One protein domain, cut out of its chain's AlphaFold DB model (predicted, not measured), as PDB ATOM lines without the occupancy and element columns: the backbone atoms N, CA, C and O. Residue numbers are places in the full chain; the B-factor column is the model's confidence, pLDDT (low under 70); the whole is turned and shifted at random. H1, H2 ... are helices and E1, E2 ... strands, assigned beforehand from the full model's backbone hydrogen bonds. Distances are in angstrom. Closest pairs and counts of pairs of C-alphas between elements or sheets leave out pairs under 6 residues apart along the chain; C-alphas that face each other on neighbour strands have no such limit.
ATOM      1  N   LEU A   8     -18.691 -46.767   3.994       98.38
ATOM      2  CA  LEU A   8     -19.151 -46.746   2.605       98.38
ATOM      3  C   LEU A   8     -20.416 -45.903   2.462       98.38
ATOM      4  O   LEU A   8     -21.361 -46.062   3.236       98.38
ATOM      5  N   VAL A   9     -20.430 -45.012   1.470       98.12
ATOM      6  CA  VAL A   9     -21.581 -44.146   1.183       98.12
ATOM      7  C   VAL A   9     -21.838 -44.102  -0.322       98.12
ATOM      8  O   VAL A   9     -20.909 -43.775  -1.061       98.12
ATOM      9  N   PRO A  10     -23.063 -44.373  -0.806       97.94
ATOM     10  CA  PRO A  10     -23.409 -44.209  -2.204       97.94
ATOM     11  C   PRO A  10     -24.075 -42.843  -2.426       97.94
ATOM     12  O   PRO A  10     -24.935 -42.415  -1.651       97.94
ATOM     13  N   VAL A  11     -23.700 -42.154  -3.502       97.94
ATOM     14  CA  VAL A  11     -24.285 -40.870  -3.908       97.94
ATOM     15  C   VAL A  11     -24.467 -40.855  -5.422       97.94
ATOM     16  O   VAL A  11     -23.564 -41.236  -6.161       97.94
ATOM     17  N   VAL A  12     -25.620 -40.382  -5.895       98.00
ATOM     18  CA  VAL A  12     -25.829 -40.084  -7.317       98.00
ATOM     19  C   VAL A  12     -25.520 -38.609  -7.548       98.00
ATOM     20  O   VAL A  12     -26.218 -37.741  -7.026       98.00
ATOM     21  N   ASP A  13     -24.463 -38.334  -8.305       98.50
ATOM     22  CA  ASP A  13     -24.023 -36.983  -8.652       98.50
ATOM     23  C   ASP A  13     -23.209 -37.007  -9.967       98.50
ATOM     24  O   ASP A  13     -21.985 -37.191  -9.958       98.50
ATOM     25  N   PRO A  14     -23.869 -36.827 -11.129       98.44
ATOM     26  CA  PRO A  14     -23.200 -36.852 -12.429       98.44
ATOM     27  C   PRO A  14     -22.100 -35.796 -12.573       98.44
ATOM     28  O   PRO A  14     -21.133 -36.009 -13.306       98.44
ATOM     29  N   ALA A  15     -22.246 -34.638 -11.922       98.25
ATOM     30  CA  ALA A  15     -21.259 -33.566 -11.995       98.25
ATOM     31  C   ALA A  15     -19.988 -33.944 -11.227       98.25
ATOM     32  O   ALA A  15     -18.887 -33.779 -11.756       98.25
ATOM     33  N   ALA A  16     -20.138 -34.530 -10.037       98.56
ATOM     34  CA  ALA A  16     -19.015 -35.026  -9.254       98.56
ATOM     35  C   ALA A  16     -18.274 -36.182  -9.952       98.56
ATOM     36  O   ALA A  16     -17.043 -36.213  -9.922       98.56
ATOM     37  N   VAL A  17     -18.981 -37.083 -10.652       98.69
ATOM     38  CA  VAL A  17     -18.325 -38.119 -11.476       98.69
ATOM     39  C   VAL A  17     -17.457 -37.492 -12.568       98.69
ATOM     40  O   VAL A  17     -16.297 -37.875 -12.710       98.69
ATOM     41  N   ARG A  18     -17.971 -36.499 -13.308       98.69
ATOM     42  CA  ARG A  18     -17.189 -35.807 -14.351       98.69
ATOM     43  C   ARG A  18     -15.950 -35.118 -13.778       98.69
ATOM     44  O   ARG A  18     -14.877 -35.210 -14.369       98.69
ATOM     45  N   ALA A  19     -16.082 -34.468 -12.622       98.69
ATOM     46  CA  ALA A  19     -14.951 -33.847 -11.935       98.69
ATOM     47  C   ALA A  19     -13.886 -34.885 -11.538       98.69
ATOM     48  O   ALA A  19     -12.696 -34.669 -11.764       98.69
ATOM     49  N   ALA A  20     -14.306 -36.040 -11.013       98.81
ATOM     50  CA  ALA A  20     -13.402 -37.136 -10.677       98.81
ATOM     51  C   ALA A  20     -12.715 -37.738 -11.916       98.81
ATOM     52  O   ALA A  20     -11.522 -38.029 -11.872       98.81
ATOM     53  N   GLN A  21     -13.436 -37.889 -13.032       98.75
ATOM     54  CA  GLN A  21     -12.859 -38.348 -14.299       98.75
ATOM     55  C   GLN A  21     -11.811 -37.373 -14.839       98.75
ATOM     56  O   GLN A  21     -10.755 -37.813 -15.284       98.75
ATOM     57  N   HIS A  22     -12.077 -36.065 -14.763       98.69
ATOM     58  CA  HIS A  22     -11.129 -35.037 -15.193       98.69
ATOM     59  C   HIS A  22      -9.853 -35.030 -14.341       98.69
ATOM     60  O   HIS A  22      -8.756 -34.908 -14.878       98.69
ATOM     61  N   ALA A  23      -9.987 -35.196 -13.023       98.69
ATOM     62  CA  ALA A  23      -8.841 -35.259 -12.120       98.69
ATOM     63  C   ALA A  23      -8.036 -36.564 -12.239       98.69
ATOM     64  O   ALA A  23      -6.843 -36.577 -11.939       98.69
ATOM     65  N   GLY A  24      -8.682 -37.651 -12.668       98.75
ATOM     66  CA  GLY A  24      -8.063 -38.963 -12.808       98.75
ATOM     67  C   GLY A  24      -7.833 -39.679 -11.476       98.75
ATOM     68  O   GLY A  24      -7.992 -39.123 -10.389       98.75
ATOM     69  N   ILE A  25      -7.461 -40.957 -11.557       98.81
ATOM     70  CA  ILE A  25      -7.124 -41.772 -10.382       98.81
ATOM     71  C   ILE A  25      -5.900 -41.164  -9.678       98.81
ATOM     72  O   ILE A  25      -4.958 -40.721 -10.324       98.81
ATOM     73  N   LEU A  26      -5.925 -41.154  -8.343       98.69
ATOM     74  CA  LEU A  26      -5.020 -40.443  -7.430       98.69
ATOM     75  C   LEU A  26      -5.126 -38.909  -7.460       98.69
ATOM     76  O   LEU A  26      -4.502 -38.253  -6.625       98.69
ATOM     77  N   GLY A  27      -5.955 -38.334  -8.334       98.75
ATOM     78  CA  GLY A  27      -6.252 -36.908  -8.339       98.75
ATOM     79  C   GLY A  27      -6.932 -36.471  -7.041       98.75
ATOM     80  O   GLY A  27      -7.876 -37.114  -6.567       98.75
ATOM     81  N   ARG A  28      -6.455 -35.370  -6.450       98.69
ATOM     82  CA  ARG A  28      -7.093 -34.733  -5.292       98.69
ATOM     83  C   ARG A  28      -8.085 -33.682  -5.781       98.69
ATOM     84  O   ARG A  28      -7.697 -32.774  -6.508       98.69
ATOM     85  N   ILE A  29      -9.339 -33.791  -5.355       98.56
ATOM     86  CA  ILE A  29     -10.422 -32.889  -5.766       98.56
ATOM     87  C   ILE A  29     -11.160 -32.332  -4.555       98.56
ATOM     88  O   ILE A  29     -11.339 -33.034  -3.560       98.56
ATOM     89  N   ALA A  30     -11.595 -31.080  -4.668       98.50
ATOM     90  CA  ALA A  30     -12.549 -30.446  -3.769       98.50
ATOM     91  C   ALA A  30     -13.836 -30.167  -4.554       98.50
ATOM     92  O   ALA A  30     -13.771 -29.615  -5.653       98.50
ATOM     93  N   LEU A  31     -14.988 -30.590  -4.036       97.19
ATOM     94  CA  LEU A  31     -16.275 -30.444  -4.719       97.19
ATOM     95  C   LEU A  31     -17.441 -30.341  -3.734       97.19
ATOM     96  O   LEU A  31     -17.331 -30.724  -2.570       97.19
ATOM     97  N   ARG A  32     -18.574 -29.847  -4.239       98.06
ATOM     98  CA  ARG A  32     -19.875 -29.863  -3.566       98.06
ATOM     99  C   ARG A  32     -20.633 -31.124  -3.991       98.06
ATOM    100  O   ARG A  32     -20.947 -31.253  -5.170       98.06
ATOM    101  N   LEU A  33     -20.887 -32.040  -3.059       98.25
ATOM    102  CA  LEU A  33     -21.384 -33.392  -3.328       98.25
ATOM    103  C   LEU A  33     -22.836 -33.589  -2.882       98.25
ATOM    104  O   LEU A  33     -23.179 -33.283  -1.738       98.25
ATOM    105  N   GLY A  34     -23.637 -34.229  -3.736       96.69
ATOM    106  CA  GLY A  34     -24.997 -34.661  -3.401       96.69
ATOM    107  C   GLY A  34     -26.022 -33.532  -3.507       96.69
ATOM    108  O   GLY A  34     -25.667 -32.387  -3.751       96.69
ATOM    109  N   HIS A  35     -27.311 -33.868  -3.394       95.38
ATOM    110  CA  HIS A  35     -28.461 -32.956  -3.558       95.38
ATOM    111  C   HIS A  35     -28.580 -32.215  -4.908       95.38
ATOM    112  O   HIS A  35     -29.609 -31.615  -5.178       95.38
ATOM    113  N   GLN A  36     -27.607 -32.330  -5.816       92.50
ATOM    114  CA  GLN A  36     -27.640 -31.693  -7.141       92.50
ATOM    115  C   GLN A  36     -28.798 -32.182  -8.027       92.50
ATOM    116  O   GLN A  36     -29.332 -31.420  -8.826       92.50
ATOM    117  N   VAL A  37     -29.176 -33.462  -7.912       93.38
ATOM    118  CA  VAL A  37     -30.269 -34.060  -8.703       93.38
ATOM    119  C   VAL A  37     -31.640 -33.604  -8.207       93.38
ATOM    120  O   VAL A  37     -32.551 -33.422  -9.010       93.38
ATOM    121  N   ASP A  38     -31.786 -33.431  -6.895       93.56
ATOM    122  CA  ASP A  38     -33.037 -33.004  -6.279       93.56
ATOM    123  C   ASP A  38     -32.756 -32.065  -5.088       93.56
ATOM    124  O   ASP A  38     -32.683 -32.510  -3.933       93.56
ATOM    125  N   PRO A  39     -32.546 -30.763  -5.366       94.88
ATOM    126  CA  PRO A  39     -32.109 -29.791  -4.366       94.88
ATOM    127  C   PRO A  39     -33.193 -29.449  -3.340       94.88
ATOM    128  O   PRO A  39     -32.893 -28.863  -2.307       94.88
ATOM    129  N   GLN A  40     -34.452 -29.847  -3.562       94.38
ATOM    130  CA  GLN A  40     -35.527 -29.581  -2.597       94.38
ATOM    131  C   GLN A  40     -35.304 -30.291  -1.247       94.38
ATOM    132  O   GLN A  40     -35.915 -29.920  -0.247       94.38
ATOM    133  N   TRP A  41     -34.448 -31.320  -1.215       92.81
ATOM    134  CA  TRP A  41     -34.206 -32.148  -0.031       92.81
ATOM    135  C   TRP A  41     -32.962 -31.769   0.764       92.81
ATOM    136  O   TRP A  41     -32.675 -32.423   1.762       92.81
ATOM    137  N   GLY A  42     -32.204 -30.757   0.346       94.44
ATOM    138  CA  GLY A  42     -31.024 -30.323   1.086       94.44
ATOM    139  C   GLY A  42     -29.975 -29.658   0.216       94.44
ATOM    140  O   GLY A  42     -30.153 -29.469  -0.983       94.44
ATOM    141  N   GLU A  43     -28.850 -29.334   0.846       96.06
ATOM    142  CA  GLU A  43     -27.727 -28.667   0.201       96.06
ATOM    143  C   GLU A  43     -26.553 -29.632  -0.002       96.06
ATOM    144  O   GLU A  43     -26.263 -30.449   0.879       96.06
ATOM    145  N   PRO A  44     -25.829 -29.526  -1.128       97.25
ATOM    146  CA  PRO A  44     -24.586 -30.255  -1.336       97.25
ATOM    147  C   PRO A  44     -23.566 -29.998  -0.219       97.25
ATOM    148  O   PRO A  44     -23.373 -28.851   0.197       97.25
ATOM    149  N   VAL A  45     -22.838 -31.038   0.188       97.38
ATOM    150  CA  VAL A  45     -21.772 -30.943   1.201       97.38
ATOM    151  C   VAL A  45     -20.407 -30.710   0.556       97.38
ATOM    152  O   VAL A  45     -20.089 -31.304  -0.472       97.38
ATOM    153  N   GLU A  46     -19.575 -29.863   1.159       98.25
ATOM    154  CA  GLU A  46     -18.196 -29.675   0.702       98.25
ATOM    155  C   GLU A  46     -17.324 -30.858   1.124       98.25
ATOM    156  O   GLU A  46     -17.227 -31.202   2.303       98.25
ATOM    157  N   VAL A  47     -16.667 -31.485   0.151       97.94
ATOM    158  CA  VAL A  47     -15.754 -32.605   0.382       97.94
ATOM    159  C   VAL A  47     -14.442 -32.371  -0.345       97.94
ATOM    160  O   VAL A  47     -14.421 -31.903  -1.480       97.94
ATOM    161  N   THR A  48     -13.333 -32.728   0.302       98.62
ATOM    162  CA  THR A  48     -12.017 -32.806  -0.341       98.62
ATOM    163  C   THR A  48     -11.474 -34.214  -0.186       98.62
ATOM    164  O   THR A  48     -11.319 -34.700   0.935       98.62
ATOM    165  N   GLY A  49     -11.166 -34.867  -1.302       98.44
ATOM    166  CA  GLY A  49     -10.780 -36.272  -1.309       98.44
ATOM    167  C   GLY A  49      -9.852 -36.649  -2.450       98.44
ATOM    168  O   GLY A  49      -9.480 -35.817  -3.274       98.44
ATOM    169  N   VAL A  50      -9.471 -37.922  -2.474       98.88
ATOM    170  CA  VAL A  50      -8.627 -38.521  -3.514       98.88
ATOM    171  C   VAL A  50      -9.456 -39.504  -4.326       98.88
ATOM    172  O   VAL A  50     -10.102 -40.388  -3.762       98.88
ATOM    173  N   VAL A  51      -9.437 -39.382  -5.650       98.88
ATOM    174  CA  VAL A  51     -10.088 -40.346  -6.541       98.88
ATOM    175  C   VAL A  51      -9.321 -41.665  -6.470       98.88
ATOM    176  O   VAL A  51      -8.152 -41.741  -6.838       98.88
ATOM    177  N   ARG A  52      -9.951 -42.731  -5.983       98.75
ATOM    178  CA  ARG A  52      -9.324 -44.058  -5.864       98.75
ATOM    179  C   ARG A  52      -9.653 -44.982  -7.017       98.75
ATOM    180  O   ARG A  52      -8.858 -45.864  -7.331       98.75
ATOM    181  N   ARG A  53     -10.806 -44.787  -7.645       98.62
ATOM    182  CA  ARG A  53     -11.252 -45.604  -8.770       98.62
ATOM    183  C   ARG A  53     -12.165 -44.798  -9.676       98.62
ATOM    184  O   ARG A  53     -12.914 -43.955  -9.191       98.62
ATOM    185  N   LEU A  54     -12.119 -45.121 -10.961       98.81
ATOM    186  CA  LEU A  54     -13.119 -44.763 -11.960       98.81
ATOM    187  C   LEU A  54     -13.665 -46.067 -12.560       98.81
ATOM    188  O   LEU A  54     -12.914 -47.036 -12.685       98.81
ATOM    189  N   GLY A  55     -14.951 -46.106 -12.891       97.62
ATOM    190  CA  GLY A  55     -15.615 -47.288 -13.439       97.62
ATOM    191  C   GLY A  55     -16.728 -46.932 -14.420       97.62
ATOM    192  O   GLY A  55     -17.182 -45.788 -14.475       97.62
ATOM    193  N   ASP A  56     -17.178 -47.923 -15.188       97.88
ATOM    194  CA  ASP A  56     -18.317 -47.810 -16.114       97.88
ATOM    195  C   ASP A  56     -19.679 -48.027 -15.423       97.88
ATOM    196  O   ASP A  56     -20.725 -47.809 -16.031       97.88
ATOM    197  N   GLY A  57     -19.654 -48.447 -14.152       97.62
ATOM    198  CA  GLY A  57     -20.822 -48.662 -13.302       97.62
ATOM    199  C   GLY A  57     -21.668 -49.876 -13.667       97.62
ATOM    200  O   GLY A  57     -22.826 -49.935 -13.248       97.62
ATOM    201  N   ARG A  58     -21.130 -50.831 -14.435       98.19
ATOM    202  CA  ARG A  58     -21.835 -52.073 -14.778       98.19
ATOM    203  C   ARG A  58     -21.711 -53.105 -13.661       98.19
ATOM    204  O   ARG A  58     -20.619 -53.389 -13.173       98.19
ATOM    205  N   PHE A  59     -22.825 -53.731 -13.302       98.06
ATOM    206  CA  PHE A  59     -22.859 -54.811 -12.314       98.06
ATOM    207  C   PHE A  59     -23.963 -55.826 -12.633       98.06
ATOM    208  O   PHE A  59     -24.864 -55.558 -13.425       98.06
ATOM    209  N   ARG A  60     -23.894 -57.017 -12.033       97.75
ATOM    210  CA  ARG A  60     -24.943 -58.041 -12.136       97.75
ATOM    211  C   ARG A  60     -25.685 -58.143 -10.818       97.75
ATOM    212  O   ARG A  60     -25.039 -58.321  -9.789       97.75
ATOM    213  N   TYR A  61     -27.009 -58.104 -10.870       96.88
ATOM    214  CA  TYR A  61     -27.843 -58.411  -9.714       96.88
ATOM    215  C   TYR A  61     -27.714 -59.886  -9.339       96.88
ATOM    216  O   TYR A  61     -27.728 -60.770 -10.200       96.88
ATOM    217  N   THR A  62     -27.601 -60.154  -8.045       93.44
ATOM    218  CA  THR A  62     -27.364 -61.499  -7.508       93.44
ATOM    219  C   THR A  62     -28.628 -62.223  -7.065       93.44
ATOM    220  O   THR A  62     -28.586 -63.437  -6.882       93.44
ATOM    221  N   GLY A  63     -29.759 -61.526  -6.944       90.38
ATOM    222  CA  GLY A  63     -31.002 -62.142  -6.493       90.38
ATOM    223  C   GLY A  63     -32.258 -61.344  -6.824       90.38
ATOM    224  O   GLY A  63     -32.233 -60.344  -7.545       90.38
ATOM    225  N   GLY A  64     -33.381 -61.829  -6.292       87.88
ATOM    226  CA  GLY A  64     -34.701 -61.245  -6.490       87.88
ATOM    227  C   GLY A  64     -35.184 -61.374  -7.932       87.88
ATOM    228  O   GLY A  64     -34.682 -62.180  -8.711       87.88
ATOM    229  N   ILE A  65     -36.154 -60.541  -8.305       90.44
ATOM    230  CA  ILE A  65     -36.725 -60.532  -9.663       90.44
ATOM    231  C   ILE A  65     -35.722 -60.100 -10.744       90.44
ATOM    232  O   ILE A  65     -35.970 -60.298 -11.928       90.44
ATOM    233  N   PHE A  66     -34.591 -59.515 -10.340       91.56
ATOM    234  CA  PHE A  66     -33.526 -59.058 -11.230       91.56
ATOM    235  C   PHE A  66     -32.351 -60.038 -11.302       91.56
ATOM    236  O   PHE A  66     -31.364 -59.727 -11.966       91.56
ATOM    237  N   ALA A  67     -32.421 -61.200 -10.641       95.19
ATOM    238  CA  ALA A  67     -31.309 -62.141 -10.550       95.19
ATOM    239  C   ALA A  67     -30.689 -62.441 -11.922       95.19
ATOM    240  O   ALA A  67     -31.369 -62.806 -12.881       95.19
ATOM    241  N   GLY A  68     -29.373 -62.261 -12.019       96.50
ATOM    242  CA  GLY A  68     -28.627 -62.499 -13.245       96.50
ATOM    243  C   GLY A  68     -28.807 -61.430 -14.319       96.50
ATOM    244  O   GLY A  68     -28.191 -61.571 -15.365       96.50
ATOM    245  N   THR A  69     -29.570 -60.355 -14.114       97.69
ATOM    246  CA  THR A  69     -29.672 -59.231 -15.068       97.69
ATOM    247  C   THR A  69     -28.562 -58.195 -14.851       97.69
ATOM    248  O   THR A  69     -27.916 -58.166 -13.801       97.69
ATOM    249  N   TRP A  70     -28.289 -57.376 -15.871       97.81
ATOM    250  CA  TRP A  70     -27.350 -56.255 -15.762       97.81
ATOM    251  C   TRP A  70     -28.031 -55.035 -15.133       97.81
ATOM    252  O   TRP A  70     -29.136 -54.671 -15.528       97.81
ATOM    253  N   GLY A  71     -27.338 -54.394 -14.196       97.50
ATOM    254  CA  GLY A  71     -27.611 -53.040 -13.726       97.50
ATOM    255  C   GLY A  71     -26.503 -52.083 -14.167       97.50
ATOM    256  O   GLY A  71     -25.351 -52.492 -14.350       97.50
ATOM    257  N   GLU A  72     -26.854 -50.808 -14.345       97.44
ATOM    258  CA  GLU A  72     -25.936 -49.775 -14.829       97.44
ATOM    259  C   GLU A  72     -26.112 -48.479 -14.030       97.44
ATOM    260  O   GLU A  72     -27.138 -47.811 -14.113       97.44
ATOM    261  N   MET A  73     -25.086 -48.109 -13.260       98.12
ATOM    262  CA  MET A  73     -24.975 -46.801 -12.588       98.12
ATOM    263  C   MET A  73     -24.473 -45.689 -13.531       98.12
ATOM    264  O   MET A  73     -24.339 -44.527 -13.127       98.12
ATOM    265  N   GLY A  74     -24.134 -46.053 -14.774       98.50
ATOM    266  CA  GLY A  74     -23.317 -45.251 -15.685       98.50
ATOM    267  C   GLY A  74     -21.916 -44.983 -15.119       98.50
ATOM    268  O   GLY A  74     -21.514 -45.628 -14.150       98.50
ATOM    269  N   PRO A  75     -21.157 -44.020 -15.676       98.75
ATOM    270  CA  PRO A  75     -19.860 -43.634 -15.133       98.75
ATOM    271  C   PRO A  75     -19.880 -43.462 -13.609       98.75
ATOM    272  O   PRO A  75     -20.777 -42.833 -13.042       98.75
ATOM    273  N   THR A  76     -18.882 -44.038 -12.945       98.88
ATOM    274  CA  THR A  76     -18.756 -44.054 -11.484       98.88
ATOM    275  C   THR A  76     -17.354 -43.663 -11.047       98.88
ATOM    276  O   THR A  76     -16.375 -43.843 -11.775       98.88
ATOM    277  N   ALA A  77     -17.250 -43.149  -9.827       98.88
ATOM    278  CA  ALA A  77     -15.991 -42.863  -9.164       98.88
ATOM    279  C   ALA A  77     -16.045 -43.300  -7.698       98.88
ATOM    280  O   ALA A  77     -17.088 -43.208  -7.055       98.88
ATOM    281  N   VAL A  78     -14.910 -43.728  -7.148       98.81
ATOM    282  CA  VAL A  78     -14.740 -43.884  -5.698       98.81
ATOM    283  C   VAL A  78     -13.884 -42.735  -5.195       98.81
ATOM    284  O   VAL A  78     -12.698 -42.664  -5.523       98.81
ATOM    285  N   LEU A  79     -14.475 -41.850  -4.396       98.88
ATOM    286  CA  LEU A  79     -13.777 -40.749  -3.739       98.88
ATOM    287  C   LEU A  79     -13.445 -41.133  -2.295       98.88
ATOM    288  O   LEU A  79     -14.317 -41.518  -1.517       98.88
ATOM    289  N   GLU A  80     -12.175 -41.024  -1.928       98.62
ATOM    290  CA  GLU A  80     -11.697 -41.252  -0.569       98.62
ATOM    291  C   GLU A  80     -11.593 -39.937   0.204       98.62
ATOM    292  O   GLU A  80     -10.845 -39.042  -0.190       98.62
ATOM    293  N   VAL A  81     -12.295 -39.855   1.335       97.94
ATOM    294  CA  VAL A  81     -12.260 -38.724   2.274       97.94
ATOM    295  C   VAL A  81     -11.993 -39.278   3.674       97.94
ATOM    296  O   VAL A  81     -12.903 -39.746   4.358       97.94
ATOM    297  N   GLY A  82     -10.725 -39.293   4.097       95.88
ATOM    298  CA  GLY A  82     -10.327 -39.958   5.343       95.88
ATOM    299  C   GLY A  82     -10.685 -41.451   5.323       95.88
ATOM    300  O   GLY A  82     -10.306 -42.177   4.400       95.88
ATOM    301  N   SER A  83     -11.445 -41.923   6.314       96.88
ATOM    302  CA  SER A  83     -11.970 -43.298   6.356       96.88
ATOM    303  C   SER A  83     -13.214 -43.516   5.482       96.88
ATOM    304  O   SER A  83     -13.619 -44.653   5.268       96.88
ATOM    305  N   ILE A  84     -13.806 -42.471   4.898       98.12
ATOM    306  CA  ILE A  84     -15.002 -42.599   4.058       98.12
ATOM    307  C   ILE A  84     -14.596 -42.962   2.624       98.12
ATOM    308  O   ILE A  84     -13.655 -42.398   2.058       98.12
ATOM    309  N   ARG A  85     -15.296 -43.927   2.030       98.62
ATOM    310  CA  ARG A  85     -15.256 -44.274   0.608       98.62
ATOM    311  C   ARG A  85     -16.626 -43.982   0.021       98.62
ATOM    312  O   ARG A  85     -17.610 -44.651   0.329       98.62
ATOM    313  N   ILE A  86     -16.673 -42.950  -0.806       98.75
ATOM    314  CA  ILE A  86     -17.897 -42.490  -1.440       98.75
ATOM    315  C   ILE A  86     -17.956 -43.105  -2.834       98.75
ATOM    316  O   ILE A  86     -17.132 -42.767  -3.683       98.75
ATOM    317  N   LEU A  87     -18.915 -43.997  -3.067       98.81
ATOM    318  CA  LEU A  87     -19.285 -44.435  -4.408       98.81
ATOM    319  C   LEU A  87     -20.167 -43.354  -5.030       98.81
ATOM    320  O   LEU A  87     -21.321 -43.185  -4.646       98.81
ATOM    321  N   ILE A  88     -19.608 -42.617  -5.980       98.81
ATOM    322  CA  ILE A  88     -20.309 -41.592  -6.742       98.81
ATOM    323  C   ILE A  88     -20.733 -42.207  -8.075       98.81
ATOM    324  O   ILE A  88     -19.887 -42.681  -8.834       98.81
ATOM    325  N   ALA A  89     -22.029 -42.198  -8.359       98.62
ATOM    326  CA  ALA A  89     -22.624 -42.706  -9.588       98.62
ATOM    327  C   ALA A  89     -23.238 -41.579 -10.421       98.62
ATOM    328  O   ALA A  89     -23.730 -40.587  -9.882       98.62
ATOM    329  N   SER A  90     -23.253 -41.744 -11.742       98.56
ATOM    330  CA  SER A  90     -23.963 -40.826 -12.641       98.56
ATOM    331  C   SER A  90     -25.471 -41.098 -12.721       98.56
ATOM    332  O   SER A  90     -26.234 -40.215 -13.096       98.56
ATOM    333  N   GLY A  91     -25.917 -42.299 -12.355       97.88
ATOM    334  CA  GLY A  91     -27.315 -42.708 -12.386       97.88
ATOM    335  C   GLY A  91     -27.704 -43.512 -11.151       97.88
ATOM    336  O   GLY A  91     -26.892 -44.242 -10.578       97.88
ATOM    337  N   GLY A  92     -28.962 -43.365 -10.737       96.44
ATOM    338  CA  GLY A  92     -29.556 -44.192  -9.691       96.44
ATOM    339  C   GLY A  92     -29.872 -45.593 -10.204       96.44
ATOM    340  O   GLY A  92     -30.274 -45.769 -11.351       96.44
ATOM    341  N   THR A  93     -29.717 -46.587  -9.337       96.00
ATOM    342  CA  THR A  93     -30.113 -47.974  -9.602       96.00
ATOM    343  C   THR A  93     -30.864 -48.528  -8.405       96.00
ATOM    344  O   THR A  93     -30.864 -47.928  -7.329       96.00
ATOM    345  N   TYR A  94     -31.525 -49.664  -8.597       94.38
ATOM    346  CA  TYR A  94     -32.138 -50.371  -7.489       94.38
ATOM    347  C   TYR A  94     -31.048 -51.015  -6.622       94.38
ATOM    348  O   TYR A  94     -30.216 -51.771  -7.111       94.38
ATOM    349  N   ASP A  95     -31.033 -50.700  -5.333       91.50
ATOM    350  CA  ASP A  95     -30.054 -51.204  -4.365       91.50
ATOM    351  C   ASP A  95     -30.565 -52.537  -3.789       91.50
ATOM    352  O   ASP A  95     -31.301 -52.548  -2.803       91.50
ATOM    353  N   TYR A  96     -30.320 -53.655  -4.486       92.69
ATOM    354  CA  TYR A  96     -30.841 -54.973  -4.087       92.69
ATOM    355  C   TYR A  96     -30.006 -55.607  -2.971       92.69
ATOM    356  O   TYR A  96     -30.571 -55.994  -1.946       92.69
ATOM    357  N   ALA A  97     -28.690 -55.717  -3.174       93.00
ATOM    358  CA  ALA A  97     -27.752 -56.230  -2.189       93.00
ATOM    359  C   ALA A  97     -26.518 -55.310  -2.048       93.00
ATOM    360  O   ALA A  97     -26.644 -54.176  -1.601       93.00
ATOM    361  N   ASP A  98     -25.311 -55.798  -2.347       94.38
ATOM    362  CA  ASP A  98     -24.050 -55.047  -2.256       94.38
ATOM    363  C   ASP A  98     -23.346 -54.873  -3.615       94.38
ATOM    364  O   ASP A  98     -22.160 -54.530  -3.690       94.38
ATOM    365  N   GLU A  99     -24.048 -55.145  -4.717       96.00
ATOM    366  CA  GLU A  99     -23.432 -55.322  -6.033       96.00
ATOM    367  C   GLU A  99     -22.796 -54.041  -6.569       96.00
ATOM    368  O   GLU A  99     -21.719 -54.090  -7.172       96.00
ATOM    369  N   GLN A 100     -23.410 -52.892  -6.286       97.25
ATOM    370  CA  GLN A 100     -22.871 -51.583  -6.627       97.25
ATOM    371  C   GLN A 100     -21.503 -51.369  -5.973       97.25
ATOM    372  O   GLN A 100     -20.553 -50.990  -6.658       97.25
ATOM    373  N   TYR A 101     -21.353 -51.694  -4.685       97.50
ATOM    374  CA  TYR A 101     -20.071 -51.579  -3.986       97.50
ATOM    375  C   TYR A 101     -19.034 -52.559  -4.533       97.50
ATOM    376  O   TYR A 101     -17.911 -52.156  -4.857       97.50
ATOM    377  N   ARG A 102     -19.411 -53.830  -4.720       96.19
ATOM    378  CA  ARG A 102     -18.490 -54.852  -5.236       96.19
ATOM    379  C   ARG A 102     -17.999 -54.543  -6.644       96.19
ATOM    380  O   ARG A 102     -16.828 -54.788  -6.935       96.19
ATOM    381  N   SER A 103     -18.839 -53.959  -7.501       97.50
ATOM    382  CA  SER A 103     -18.443 -53.584  -8.868       97.50
ATOM    383  C   SER A 103     -17.315 -52.547  -8.912       97.50
ATOM    384  O   SER A 103     -16.523 -52.531  -9.851       97.50
ATOM    385  N   VAL A 104     -17.168 -51.743  -7.855       97.81
ATOM    386  CA  VAL A 104     -16.070 -50.779  -7.688       97.81
ATOM    387  C   VAL A 104     -15.006 -51.250  -6.687       97.81
ATOM    388  O   VAL A 104     -14.186 -50.456  -6.219       97.81
ATOM    389  N   GLY A 105     -14.979 -52.546  -6.366       97.00
ATOM    390  CA  GLY A 105     -13.989 -53.156  -5.478       97.00
ATOM    391  C   GLY A 105     -14.085 -52.713  -4.017       97.00
ATOM    392  O   GLY A 105     -13.088 -52.792  -3.303       97.00
ATOM    393  N   LEU A 106     -15.244 -52.216  -3.580       97.62
ATOM    394  CA  LEU A 106     -15.533 -51.956  -2.173       97.62
ATOM    395  C   LEU A 106     -16.201 -53.196  -1.567       97.62
ATOM    396  O   LEU A 106     -17.133 -53.744  -2.153       97.62
ATOM    397  N   ASP A 107     -15.728 -53.621  -0.397       95.19
ATOM    398  CA  ASP A 107     -16.297 -54.741   0.356       95.19
ATOM    399  C   ASP A 107     -16.992 -54.221   1.625       95.19
ATOM    400  O   ASP A 107     -16.313 -53.809   2.574       95.19
ATOM    401  N   PRO A 108     -18.335 -54.241   1.679       94.00
ATOM    402  CA  PRO A 108     -19.077 -53.825   2.866       94.00
ATOM    403  C   PRO A 108     -18.753 -54.613   4.138       94.00
ATOM    404  O   PRO A 108     -18.948 -54.092   5.230       94.00
ATOM    405  N   ARG A 109     -18.219 -55.836   4.032       92.75
ATOM    406  CA  ARG A 109     -17.848 -56.668   5.195       92.75
ATOM    407  C   ARG A 109     -16.614 -56.149   5.922       92.75
ATOM    408  O   ARG A 109     -16.385 -56.501   7.073       92.75
ATOM    409  N   GLN A 110     -15.817 -55.322   5.249       93.69
ATOM    410  CA  GLN A 110     -14.638 -54.668   5.814       93.69
ATOM    411  C   GLN A 110     -14.954 -53.265   6.347       93.69
ATOM    412  O   GLN A 110     -14.067 -52.587   6.868       93.69
ATOM    413  N   ALA A 111     -16.197 -52.804   6.195       96.00
ATOM    414  CA  ALA A 111     -16.600 -51.463   6.567       96.00
ATOM    415  C   ALA A 111     -17.150 -51.407   7.997       96.00
ATOM    416  O   ALA A 111     -17.873 -52.295   8.447       96.00
ATOM    417  N   ARG A 112     -16.867 -50.309   8.703       96.56
ATOM    418  CA  ARG A 112     -17.493 -50.017   9.998       96.56
ATOM    419  C   ARG A 112     -18.960 -49.649   9.849       96.56
ATOM    420  O   ARG A 112     -19.781 -50.028  10.681       96.56
ATOM    421  N   PHE A 113     -19.254 -48.864   8.819       97.06
ATOM    422  CA  PHE A 113     -20.589 -48.386   8.490       97.06
ATOM    423  C   PHE A 113     -20.798 -48.451   6.984       97.06
ATOM    424  O   PHE A 113     -19.891 -48.155   6.204       97.06
ATOM    425  N   VAL A 114     -22.018 -48.791   6.590       96.81
ATOM    426  CA  VAL A 114     -22.458 -48.829   5.198       96.81
ATOM    427  C   VAL A 114     -23.777 -48.082   5.137       96.81
ATOM    428  O   VAL A 114     -24.719 -48.423   5.853       96.81
ATOM    429  N   VAL A 115     -23.847 -47.046   4.310       96.81
ATOM    430  CA  VAL A 115     -25.122 -46.410   3.983       96.81
ATOM    431  C   VAL A 115     -25.798 -47.251   2.909       96.81
ATOM    432  O   VAL A 115     -25.207 -47.529   1.864       96.81
ATOM    433  N   VAL A 116     -27.042 -47.631   3.179       94.94
ATOM    434  CA  VAL A 116     -27.888 -48.421   2.283       94.94
ATOM    435  C   VAL A 116     -29.084 -47.567   1.883       94.94
ATOM    436  O   VAL A 116     -29.686 -46.908   2.734       94.94
ATOM    437  N   LYS A 117     -29.419 -47.537   0.591       93.00
ATOM    438  CA  LYS A 117     -30.500 -46.699   0.040       93.00
ATOM    439  C   LYS A 117     -31.738 -47.517  -0.339       93.00
ATOM    440  O   LYS A 117     -32.585 -47.046  -1.092       93.00
ATOM    441  N   ASN A 118     -31.882 -48.704   0.250       90.81
ATOM    442  CA  ASN A 118     -33.079 -49.536   0.179       90.81
ATOM    443  C   ASN A 118     -33.506 -50.025   1.579       90.81
ATOM    444  O   ASN A 118     -32.877 -50.930   2.128       90.81
ATOM    445  N   PRO A 119     -34.593 -49.482   2.158       86.25
ATOM    446  CA  PRO A 119     -35.050 -49.876   3.490       86.25
ATOM    447  C   PRO A 119     -35.769 -51.236   3.531       86.25
ATOM    448  O   PRO A 119     -35.963 -51.767   4.619       86.25
ATOM    449  N   MET A 120     -36.162 -51.809   2.387       85.75
ATOM    450  CA  MET A 120     -36.948 -53.052   2.345       85.75
ATOM    451  C   MET A 120     -36.068 -54.303   2.360       85.75
ATOM    452  O   MET A 120     -36.327 -55.233   3.115       85.75
ATOM    453  N   ASN A 121     -35.013 -54.318   1.539       87.00
ATOM    454  CA  ASN A 121     -34.296 -55.553   1.200       87.00
ATOM    455  C   ASN A 121     -32.831 -55.580   1.651       87.00
ATOM    456  O   ASN A 121     -32.144 -56.567   1.401       87.00
ATOM    457  N   TYR A 122     -32.351 -54.552   2.366       88.31
ATOM    458  CA  TYR A 122     -30.960 -54.488   2.842       88.31
ATOM    459  C   TYR A 122     -30.540 -55.740   3.631       88.31
ATOM    460  O   TYR A 122     -29.387 -56.165   3.584       88.31
ATOM    461  N   ARG A 123     -31.489 -56.371   4.324       89.88
ATOM    462  CA  ARG A 123     -31.278 -57.595   5.102       89.88
ATOM    463  C   ARG A 123     -30.707 -58.744   4.271       89.88
ATOM    464  O   ARG A 123     -29.881 -59.495   4.779       89.88
ATOM    465  N   PHE A 124     -31.047 -58.838   2.982       85.75
ATOM    466  CA  PHE A 124     -30.483 -59.863   2.097       85.75
ATOM    467  C   PHE A 124     -28.966 -59.737   1.927       85.75
ATOM    468  O   PHE A 124     -28.283 -60.752   1.831       85.75
ATOM    469  N   ALA A 125     -28.432 -58.514   1.920       86.81
ATOM    470  CA  ALA A 125     -26.991 -58.286   1.853       86.81
ATOM    471  C   ALA A 125     -26.309 -58.355   3.219       86.81
ATOM    472  O   ALA A 125     -25.161 -58.790   3.313       86.81
ATOM    473  N   TYR A 126     -26.989 -57.888   4.267       91.50
ATOM    474  CA  TYR A 126     -26.308 -57.497   5.495       91.50
ATOM    475  C   TYR A 126     -26.698 -58.303   6.741       91.50
ATOM    476  O   TYR A 126     -25.978 -58.185   7.722       91.50
ATOM    477  N   ASP A 127     -27.728 -59.158   6.753       87.31
ATOM    478  CA  ASP A 127     -28.143 -59.857   7.993       87.31
ATOM    479  C   ASP A 127     -27.050 -60.760   8.595       87.31
ATOM    480  O   ASP A 127     -26.967 -60.902   9.813       87.31
ATOM    481  N   GLY A 128     -26.166 -61.334   7.771       85.31
ATOM    482  CA  GLY A 128     -25.032 -62.145   8.238       85.31
ATOM    483  C   GLY A 128     -23.767 -61.353   8.595       85.31
ATOM    484  O   GLY A 128     -22.771 -61.950   8.997       85.31
TER     485      GLY A 128
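This is residues 8 to 128 of the 174 residues of an uncharacterized protein of Planctomycetales bacterium (UniProt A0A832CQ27). A strongly twisted sheet of five strands, with the helix H1 packed over one face, makes one part of this domain; E3 bends and runs on into E4, which with E5 makes a small two-stranded hairpin reaching away from that sheet. The short helix H2 packs on E4, and a long stretch with no named element, residues 104 to 121, leads on to the short helix H3 far from the middle. The 121 printed residues, under half of them in named elements, hold three named helices and seven named strands, along the chain E1 H1 E2 E3 E4 E5 E6 E7 H2 H3; the class is mixed, and the mixed five-stranded sheet has the order E1 E7 E6 E3 E2. The whole is compact, with a radius of gyration of the C-alphas of 14.0 A and spans of 38 by 32 by 27 A.

E1, residues 8 to 12, is an edge strand, parallel to E7, residues 84 to 89, at 27 degrees, with N 11 and O 87 2.8 A apart. H1, residues 14 to 23, is on one face of the sheet, giving two layers, a helix layer and a sheet layer; its closest C-alphas to E6, residues 76 to 81, are those of Val 17 and Ala 77, 5.8 A apart. E2, residues 28 to 33, the other edge strand, forms an antiparallel hairpin with E3, residues 45 to 55, with N 31 and O 47 2.9 A apart. E3 bends by 84 degrees at residue 50, and its pairing is staggered: residues 45 to 50 pair with E2 and residues 50 to 55 with E6, antiparallel, with N 52 and O 78 2.8 A apart. E4, residues 58 to 60, and E5, residues 70 to 72, form an antiparallel hairpin, with N 71 and O 59 2.8 A apart. E6 and E7 form another, with N 86 and O 79 2.8 A apart. H2, residues 99 to 103, only grazes the five-stranded sheet with residues 100 to 103; its closest C-alphas to E4 are those of Ser 103 and Phe 59, 5.7 A apart. H3, residues 122 to 126, is not on that sheet and is apart from H2. In H1, H2 and H3 every O i to N i+4 pair is within hydrogen-bond range.

E1 begins at C-alpha 8, (-19.151, -46.746, 2.605). H1 is 14.5 A long, E2 14.5 A and E3 22.8 A, the last ending at C-alpha 55, (-15.615, -47.288, -13.439). E6 is 16.1 A long and E7 15.6 A. H3 ends at C-alpha 126, (-26.308, -57.497, 5.495).

The two C-alphas farthest apart, those of Arg 28 and Ile 65, are 39.5 A apart. The links E2 to E3 and H2 to H3 are long. The printed part has no cut; its mean pLDDT is 96.0, and no printed residue is under 70.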